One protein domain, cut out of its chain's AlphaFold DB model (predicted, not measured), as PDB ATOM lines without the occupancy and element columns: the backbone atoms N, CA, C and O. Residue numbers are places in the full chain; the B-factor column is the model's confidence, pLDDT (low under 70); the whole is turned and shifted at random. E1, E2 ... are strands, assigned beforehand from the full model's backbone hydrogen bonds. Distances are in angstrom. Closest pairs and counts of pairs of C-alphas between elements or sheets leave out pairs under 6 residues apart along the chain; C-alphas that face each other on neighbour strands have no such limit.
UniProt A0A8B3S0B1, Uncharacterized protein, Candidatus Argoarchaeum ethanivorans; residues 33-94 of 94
ATOM      1  N   VAL A  33     -21.404  -3.823 -46.015       94.94
ATOM      2  CA  VAL A  33     -22.443  -4.489 -45.223       94.94
ATOM      3  C   VAL A  33     -23.202  -3.454 -44.400       94.94
ATOM      4  O   VAL A  33     -22.634  -2.801 -43.528       94.94
ATOM      5  N   CYS A  34     -24.505  -3.335 -44.645       94.75
ATOM      6  CA  CYS A  34     -25.412  -2.581 -43.787       94.75
ATOM      7  C   CYS A  34     -25.860  -3.483 -42.635       94.75
ATOM      8  O   CYS A  34     -26.303  -4.605 -42.882       94.75
ATOM      9  N   PHE A  35     -25.784  -3.007 -41.394       96.12
ATOM     10  CA  PHE A  35     -26.231  -3.749 -40.216       96.12
ATOM     11  C   PHE A  35     -27.137  -2.877 -39.354       96.12
ATOM     12  O   PHE A  35     -26.821  -1.712 -39.127       96.12
ATOM     13  N   ASP A  36     -28.240  -3.443 -38.873       96.62
ATOM     14  CA  ASP A  36     -29.149  -2.755 -37.959       96.62
ATOM     15  C   ASP A  36     -29.807  -3.724 -36.966       96.62
ATOM     16  O   ASP A  36     -29.918  -4.937 -37.200       96.62
ATOM     17  N   GLU A  37     -30.274  -3.156 -35.858       95.69
ATOM     18  CA  GLU A  37     -31.041  -3.815 -34.812       95.69
ATOM     19  C   GLU A  37     -32.386  -3.107 -34.642       95.69
ATOM     20  O   GLU A  37     -32.475  -1.883 -34.540       95.69
ATOM     21  N   LYS A  38     -33.457  -3.892 -34.525       94.31
ATOM     22  CA  LYS A  38     -34.775  -3.364 -34.189       94.31
ATOM     23  C   LYS A  38     -35.403  -4.131 -33.024       94.31
ATOM     24  O   LYS A  38     -35.737  -5.308 -33.205       94.31
ATOM     25  N   PRO A  39     -35.697  -3.471 -31.888       93.88
ATOM     26  CA  PRO A  39     -36.524  -4.070 -30.853       93.88
ATOM     27  C   PRO A  39     -37.955  -4.233 -31.361       93.88
ATOM     28  O   PRO A  39     -38.580  -3.306 -31.894       93.88
ATOM     29  N   LYS A  40     -38.499  -5.434 -31.188       95.00
ATOM     30  CA  LYS A  40     -39.852  -5.800 -31.589       95.00
ATOM     31  C   LYS A  40     -40.652  -6.255 -30.378       95.00
ATOM     32  O   LYS A  40     -40.331  -7.241 -29.724       95.00
ATOM     33  N   GLN A  41     -41.751  -5.551 -30.122       94.44
ATOM     34  CA  GLN A  41     -42.762  -6.015 -29.178       94.44
ATOM     35  C   GLN A  41     -43.497  -7.218 -29.762       94.44
ATOM     36  O   GLN A  41     -43.973  -7.173 -30.904       94.44
ATOM     37  N   LEU A  42     -43.597  -8.272 -28.960       94.12
ATOM     38  CA  LEU A  42     -44.377  -9.457 -29.277       94.12
ATOM     39  C   LEU A  42     -45.800  -9.211 -28.781       94.12
ATOM     40  O   LEU A  42     -46.040  -9.126 -27.577       94.12
ATOM     41  N   LEU A  43     -46.733  -9.024 -29.711       93.44
ATOM     42  CA  LEU A  43     -48.123  -8.695 -29.400       93.44
ATOM     43  C   LEU A  43     -49.006  -9.922 -29.621       93.44
ATOM     44  O   LEU A  43     -48.853 -10.622 -30.620       93.44
ATOM     45  N   GLY A  44     -49.912 -10.173 -28.682       92.19
ATOM     46  CA  GLY A  44     -50.997 -11.139 -28.825       92.19
ATOM     47  C   GLY A  44     -52.351 -10.442 -28.880       92.19
ATOM     48  O   GLY A  44     -52.531  -9.378 -28.282       92.19
ATOM     49  N   ASP A  45     -53.311 -11.061 -29.559       93.00
ATOM     50  CA  ASP A  45     -54.689 -10.579 -29.581       93.00
ATOM     51  C   ASP A  45     -55.349 -10.831 -28.221       93.00
ATOM     52  O   ASP A  45     -55.338 -11.956 -27.714       93.00
ATOM     53  N   LYS A  46     -55.957  -9.799 -27.623       93.75
ATOM     54  CA  LYS A  46     -56.742  -9.993 -26.393       93.75
ATOM     55  C   LYS A  46     -58.120 -10.592 -26.682       93.75
ATOM     56  O   LYS A  46     -58.683 -11.295 -25.845       93.75
ATOM     57  N   ARG A  47     -58.678 -10.304 -27.859       93.25
ATOM     58  CA  ARG A  47     -59.976 -10.812 -28.312       93.25
ATOM     59  C   ARG A  47     -59.860 -11.439 -29.690       93.25
ATOM     60  O   ARG A  47     -59.088 -10.982 -30.523       93.25
ATOM     61  N   ILE A  48     -60.677 -12.461 -29.928       92.50
ATOM     62  CA  ILE A  48     -60.765 -13.122 -31.230       92.50
ATOM     63  C   ILE A  48     -61.315 -12.125 -32.257       92.50
ATOM     64  O   ILE A  48     -62.301 -11.431 -31.992       92.50
ATOM     65  N   SER A  49     -60.679 -12.065 -33.427       93.38
ATOM     66  CA  SER A  49     -61.114 -11.206 -34.526       93.38
ATOM     67  C   SER A  49     -62.498 -11.605 -35.046       93.38
ATOM     68  O   SER A  49     -62.889 -12.775 -35.046       93.38
ATOM     69  N   ILE A  50     -63.264 -10.617 -35.511       94.56
ATOM     70  CA  ILE A  50     -64.561 -10.871 -36.144       94.56
ATOM     71  C   ILE A  50     -64.290 -11.247 -37.605       94.56
ATOM     72  O   ILE A  50     -63.697 -10.435 -38.328       94.56
ATOM     73  N   PRO A  51     -64.723 -12.436 -38.065       94.25
ATOM     74  CA  PRO A  51     -64.418 -12.913 -39.405       94.25
ATOM     75  C   PRO A  51     -65.047 -12.031 -40.486       94.25
ATOM     76  O   PRO A  51     -66.097 -11.410 -40.294       94.25
ATOM     77  N   MET A  52     -64.391 -12.021 -41.644       96.44
ATOM     78  CA  MET A  52     -64.853 -11.325 -42.842       96.44
ATOM     79  C   MET A  52     -66.230 -11.842 -43.293       96.44
ATOM     80  O   MET A  52     -66.536 -13.030 -43.183       96.44
ATOM     81  N   LYS A  53     -67.046 -10.945 -43.856       95.44
ATOM     82  CA  LYS A  53     -68.276 -11.270 -44.600       95.44
ATOM     83  C   LYS A  53     -68.234 -10.568 -45.966       95.44
ATOM     84  O   LYS A  53     -67.483  -9.606 -46.110       95.44
ATOM     85  N   PRO A  54     -69.021 -10.987 -46.973       96.31
ATOM     86  CA  PRO A  54     -69.101 -10.257 -48.239       96.31
ATOM     87  C   PRO A  54     -69.377  -8.761 -48.008       96.31
ATOM     88  O   PRO A  54     -70.342  -8.404 -47.336       96.31
ATOM     89  N   GLY A  55     -68.489  -7.897 -48.505       95.00
ATOM     90  CA  GLY A  55     -68.566  -6.440 -48.320       95.00
ATOM     91  C   GLY A  55     -68.119  -5.907 -46.949       95.00
ATOM     92  O   GLY A  55     -68.154  -4.697 -46.741       95.00
ATOM     93  N   ILE A  56     -67.685  -6.762 -46.015       94.06
ATOM     94  CA  ILE A  56     -67.238  -6.363 -44.672       94.06
ATOM     95  C   ILE A  56     -65.874  -7.004 -44.374       94.06
ATOM     96  O   ILE A  56     -65.814  -8.225 -44.208       94.06
ATOM     97  N   PRO A  57     -64.788  -6.219 -44.250       94.44
ATOM     98  CA  PRO A  57     -63.470  -6.761 -43.936       94.44
ATOM     99  C   PRO A  57     -63.421  -7.358 -42.522       94.44
ATOM    100  O   PRO A  57     -64.248  -7.045 -41.663       94.44
ATOM    101  N   VAL A  58     -62.418  -8.207 -42.284       95.81
ATOM    102  CA  VAL A  58     -62.082  -8.710 -40.944       95.81
ATOM    103  C   VAL A  58     -61.865  -7.540 -39.975       95.81
ATOM    104  O   VAL A  58     -61.289  -6.517 -40.350       95.81
ATOM    105  N   LYS A  59     -62.336  -7.680 -38.733       94.12
ATOM    106  CA  LYS A  59     -62.146  -6.663 -37.688       94.12
ATOM    107  C   LYS A  59     -61.270  -7.218 -36.577       94.12
ATOM    108  O   LYS A  59     -61.623  -8.222 -35.958       94.12
ATOM    109  N   TYR A  60     -60.166  -6.530 -36.324       92.56
ATOM    110  CA  TYR A  60     -59.281  -6.777 -35.192       92.56
ATOM    111  C   TYR A  60     -59.634  -5.811 -34.062       92.56
ATOM    112  O   TYR A  60     -60.018  -4.670 -34.324       92.56
ATOM    113  N   ASP A  61     -59.538  -6.280 -32.820       93.00
ATOM    114  CA  ASP A  61     -59.645  -5.398 -31.660       93.00
ATOM    115  C   ASP A  61     -58.357  -4.566 -31.533       93.00
ATOM    116  O   ASP A  61     -57.277  -5.001 -31.934       93.00
ATOM    117  N   TYR A  62     -58.471  -3.361 -30.985       91.50
ATOM    118  CA  TYR A  62     -57.318  -2.504 -30.709       91.50
ATOM    119  C   TYR A  62     -56.578  -2.930 -29.440       91.50
ATOM    120  O   TYR A  62     -55.408  -2.588 -29.261       91.50
ATOM    121  N   GLU A  63     -57.257  -3.639 -28.536       94.69
ATOM    122  CA  GLU A  63     -56.656  -4.103 -27.296       94.69
ATOM    123  C   GLU A  63     -55.755  -5.327 -27.532       94.69
ATOM    124  O   GLU A  63     -56.174  -6.335 -28.100       94.69
ATOM    125  N   TYR A  64     -54.515  -5.246 -27.048       93.50
ATOM    126  CA  TYR A  64     -53.497  -6.275 -27.234       93.50
ATOM    127  C   TYR A  64     -52.851  -6.680 -25.907       93.50
ATOM    128  O   TYR A  64     -52.822  -5.920 -24.938       93.50
ATOM    129  N   ILE A  65     -52.290  -7.885 -25.886       93.94
ATOM    130  CA  ILE A  65     -51.490  -8.415 -24.783       93.94
ATOM    131  C   ILE A  65     -50.012  -8.259 -25.147       93.94
ATOM    132  O   ILE A  65     -49.592  -8.629 -26.246       93.94
ATOM    133  N   ARG A  66     -49.210  -7.707 -24.230       93.12
ATOM    134  CA  ARG A  66     -47.749  -7.642 -24.384       93.12
ATOM    135  C   ARG A  66     -47.131  -8.957 -23.930       93.12
ATOM    136  O   ARG A  66     -47.126  -9.258 -22.744       93.12
ATOM    137  N   ASN A  67     -46.553  -9.692 -24.871       93.31
ATOM    138  CA  ASN A  67     -45.899 -10.977 -24.642       93.31
ATOM    139  C   ASN A  67     -44.370 -10.839 -24.579       93.31
ATOM    140  O   ASN A  67     -43.661 -11.749 -25.000       93.31
ATOM    141  N   GLY A  68     -43.867  -9.711 -24.072       94.19
ATOM    142  CA  GLY A  68     -42.436  -9.402 -24.014       94.19
ATOM    143  C   GLY A  68     -41.885  -8.750 -25.285       94.19
ATOM    144  O   GLY A  68     -42.629  -8.241 -26.135       94.19
ATOM    145  N   THR A  69     -40.562  -8.751 -25.398       94.81
ATOM    146  CA  THR A  69     -39.804  -8.155 -26.507       94.81
ATOM    147  C   THR A  69     -38.811  -9.152 -27.088       94.81
ATOM    148  O   THR A  69     -38.434 -10.125 -26.448       94.81
ATOM    149  N   ALA A  70     -38.410  -8.938 -28.334       95.81
ATOM    150  CA  ALA A  70     -37.269  -9.609 -28.941       95.81
ATOM    151  C   ALA A  70     -36.565  -8.622 -29.871       95.81
ATOM    152  O   ALA A  70     -37.216  -7.768 -30.475       95.81
ATOM    153  N   ASN A  71     -35.255  -8.753 -30.019       96.31
ATOM    154  CA  ASN A  71     -34.473  -7.948 -30.945       96.31
ATOM    155  C   ASN A  71     -34.311  -8.694 -32.266       96.31
ATOM    156  O   ASN A  71     -34.025  -9.894 -32.302       96.31
ATOM    157  N   ILE A  72     -34.531  -7.975 -33.362       96.56
ATOM    158  CA  ILE A  72     -34.286  -8.459 -34.715       96.56
ATOM    159  C   ILE A  72     -32.999  -7.802 -35.191       96.56
ATOM    160  O   ILE A  72     -32.937  -6.581 -35.295       96.56
ATOM    161  N   PHE A  73     -32.006  -8.617 -35.513       96.88
ATOM    162  CA  PHE A  73     -30.755  -8.200 -36.129       96.88
ATOM    163  C   PHE A  73     -30.805  -8.503 -37.623       96.88
ATOM    164  O   PHE A  73     -31.236  -9.593 -38.022       96.88
ATOM    165  N   MET A  74     -30.345  -7.568 -38.449       97.25
ATOM    166  CA  MET A  74     -30.280  -7.733 -39.899       97.25
ATOM    167  C   MET A  74     -28.938  -7.235 -40.426       97.25
ATOM    168  O   MET A  74     -28.513  -6.137 -40.090       97.25
ATOM    169  N   ALA A  75     -28.298  -8.041 -41.271       97.38
ATOM    170  CA  ALA A  75     -27.118  -7.668 -42.041       97.38
ATOM    171  C   ALA A  75     -27.406  -7.851 -43.536       97.38
ATOM    172  O   ALA A  75     -27.947  -8.887 -43.938       97.38
ATOM    173  N   VAL A  76     -27.041  -6.869 -44.359       96.88
ATOM    174  CA  VAL A  76     -27.282  -6.879 -45.807       96.88
ATOM    175  C   VAL A  76     -26.018  -6.472 -46.553       96.88
ATOM    176  O   VAL A  76     -25.549  -5.346 -46.424       96.88
ATOM    177  N   GLU A  77     -25.502  -7.379 -47.377       96.25
ATOM    178  CA  GLU A  77     -24.501  -7.080 -48.405       96.25
ATOM    179  C   GLU A  77     -25.255  -6.868 -49.725       96.25
ATOM    180  O   GLU A  77     -25.450  -7.794 -50.519       96.25
ATOM    181  N   PHE A  78     -25.763  -5.653 -49.937       93.69
ATOM    182  CA  PHE A  78     -26.734  -5.379 -51.002       93.69
ATOM    183  C   PHE A  78     -26.162  -5.581 -52.412       93.69
ATOM    184  O   PHE A  78     -26.868  -6.086 -53.283       93.69
ATOM    185  N   LYS A  79     -24.875  -5.269 -52.633       93.81
ATOM    186  CA  LYS A  79     -24.204  -5.449 -53.936       93.81
ATOM    187  C   LYS A  79     -24.013  -6.919 -54.321       93.81
ATOM    188  O   LYS A  79     -23.974  -7.231 -55.505       93.81
ATOM    189  N   ALA A  80     -23.948  -7.816 -53.338       95.06
ATOM    190  CA  ALA A  80     -23.864  -9.260 -53.556       95.06
ATOM    191  C   ALA A  80     -25.212  -9.982 -53.410       95.06
ATOM    192  O   ALA A  80     -25.273 -11.203 -53.552       95.06
ATOM    193  N   GLY A  81     -26.284  -9.255 -53.071       93.94
ATOM    194  CA  GLY A  81     -27.604  -9.831 -52.821       93.94
ATOM    195  C   GLY A  81     -27.664 -10.771 -51.611       93.94
ATOM    196  O   GLY A  81     -28.513 -11.663 -51.589       93.94
ATOM    197  N   LYS A  82     -26.781 -10.613 -50.612       95.62
ATOM    198  CA  LYS A  82     -26.788 -11.456 -49.403       95.62
ATOM    199  C   LYS A  82     -27.510 -10.760 -48.256       95.62
ATOM    200  O   LYS A  82     -27.283  -9.584 -47.982       95.62
ATOM    201  N   LEU A  83     -28.347 -11.518 -47.557       96.12
ATOM    202  CA  LEU A  83     -29.127 -11.063 -46.412       96.12
ATOM    203  C   LEU A  83     -29.034 -12.102 -45.294       96.12
ATOM    204  O   LEU A  83     -29.263 -13.291 -45.522       96.12
ATOM    205  N   VAL A  84     -28.734 -11.644 -44.081       96.62
ATOM    206  CA  VAL A  84     -28.752 -12.455 -42.862       96.62
ATOM    207  C   VAL A  84     -29.671 -11.788 -41.850       96.62
ATOM    208  O   VAL A  84     -29.553 -10.596 -41.577       96.62
ATOM    209  N   THR A  85     -30.574 -12.567 -41.264       95.94
ATOM    210  CA  THR A  85     -31.480 -12.103 -40.210       95.94
ATOM    211  C   THR A  85     -31.419 -13.035 -39.017       95.94
ATOM    212  O   THR A  85     -31.441 -14.256 -39.186       95.94
ATOM    213  N   ARG A  86     -31.403 -12.475 -37.807       96.69
ATOM    214  CA  ARG A  86     -31.415 -13.248 -36.565       96.69
ATOM    215  C   ARG A  86     -32.333 -12.605 -35.536       96.69
ATOM    216  O   ARG A  86     -32.230 -11.415 -35.278       96.69
ATOM    217  N   GLY A  87     -33.205 -13.408 -34.933       95.06
ATOM    218  CA  GLY A  87     -33.980 -13.003 -33.762       95.06
ATOM    219  C   GLY A  87     -33.262 -13.393 -32.475       95.06
ATOM    220  O   GLY A  87     -32.689 -14.486 -32.394       95.06
ATOM    221  N   SER A  88     -33.295 -12.523 -31.469       95.06
ATOM    222  CA  SER A  88     -32.991 -12.927 -30.100       95.06
ATOM    223  C   SER A  88     -34.096 -13.849 -29.563       95.06
ATOM    224  O   SER A  88     -35.228 -13.826 -30.063       95.06
ATOM    225  N   PRO A  89     -33.813 -14.645 -28.519       94.25
ATOM    226  CA  PRO A  89     -34.866 -15.227 -27.700       94.25
ATOM    227  C   PRO A  89     -35.817 -14.141 -27.180       94.25
ATOM    228  O   PRO A  89     -35.434 -12.973 -27.061       94.25
ATOM    229  N   LYS A  90     -37.052 -14.542 -26.860       91.56
ATOM    230  CA  LYS A  90     -38.006 -13.668 -26.180       91.56
ATOM    231  C   LYS A  90     -37.425 -13.247 -24.829       91.56
ATOM    232  O   LYS A  90     -37.063 -14.095 -24.017       91.56
ATOM    233  N   GLU A  91     -37.419 -11.947 -24.590       87.06
ATOM    234  CA  GLU A  91     -37.200 -11.347 -23.286       87.06
ATOM    235  C   GLU A  91     -38.550 -11.263 -22.565       87.06
ATOM    236  O   GLU A  91     -39.540 -10.745 -23.099       87.06
ATOM    237  N   GLU A  92     -38.609 -11.847 -21.368       77.00
ATOM    238  CA  GLU A  92     -39.774 -11.748 -20.491       77.00
ATOM    239  C   GLU A  92     -39.952 -10.283 -20.052       77.00
ATOM    240  O   GLU A  92     -38.960  -9.591 -19.804       77.00
ATOM    241  N   PRO A  93     -41.194  -9.775 -19.972       68.69
ATOM    242  CA  PRO A  93     -41.432  -8.500 -19.314       68.69
ATOM    243  C   PRO A  93     -40.984  -8.608 -17.847       68.69
ATOM    244  O   PRO A  93     -41.167  -9.652 -17.224       68.69
ATOM    245  N   TRP A  94     -40.355  -7.544 -17.346       60.38
ATOM    246  CA  TRP A  94     -39.963  -7.394 -15.940       60.38
ATOM    247  C   TRP A  94     -41.132  -7.613 -14.974       60.38
ATOM    248  O   TRP A  94     -42.290  -7.311 -15.353       60.38
TER     249      TRP A  94
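This is residues 33 to 94 of the 94 residues of an uncharacterized protein of Candidatus Argoarchaeum ethanivorans (UniProt A0A8B3S0B1). This is a long, bowed and twisted ribbon of three strands in a single layer: E1 and E2 run side by side as a long hairpin, and the short E3 folds back beside the later part of E2. The link from E1 to E2 makes a long loop at one end of the ribbon, and its residues 52 to 57 stick out free. The 62 printed residues hold no named helix and three named strands, E1, E2 and E3 along the chain and in the same order across the antiparallel sheet, and the class is all strand. The whole is extended, with a radius of gyration of the C-alphas of 17.4 A, and flat, spanning 45 by 37 by 13 A.

E1, residues 34 to 45, begins at C-alpha 34 (-25.412, -2.581, -43.787) and is 33.5 A long from first to last C-alpha. E2, residues 64 to 77, begins at C-alpha 64 (-53.497, -6.275, -27.234), measures 35.9 A and bends by 74 degrees at Asn 67. E3, residues 82 to 87, measures 17.3 A and ends at C-alpha 87 (-33.980, -13.003, -33.762).

E2 is the inner strand, and E1 and E3 are the edge strands. The three form a meander, each strand the antiparallel neighbour of the one before. The hairpin E1 and E2 has directions 159 degrees apart; C-alphas 39 and 71 face each other at 4.4 A, and N 38 and O 72 are within hydrogen-bond range at 2.8 A. In the hairpin E2 and E3, at 154 degrees, C-alphas 74 and 85 face each other at 4.5 A, and N 73 and O 86 are within hydrogen-bond range at 2.8 A.

The C-alphas of Val 33 and Pro 54, the two farthest apart, are 47.1 A from each other. The link from E1 to E2 is long, with 18 residues, and that from E2 to E3 is tight, with 4. The printed part has no cut and ends at Trp 94, the chain's last residue. Its mean pLDDT is 93.3, and residues 93 to 94 are under 70.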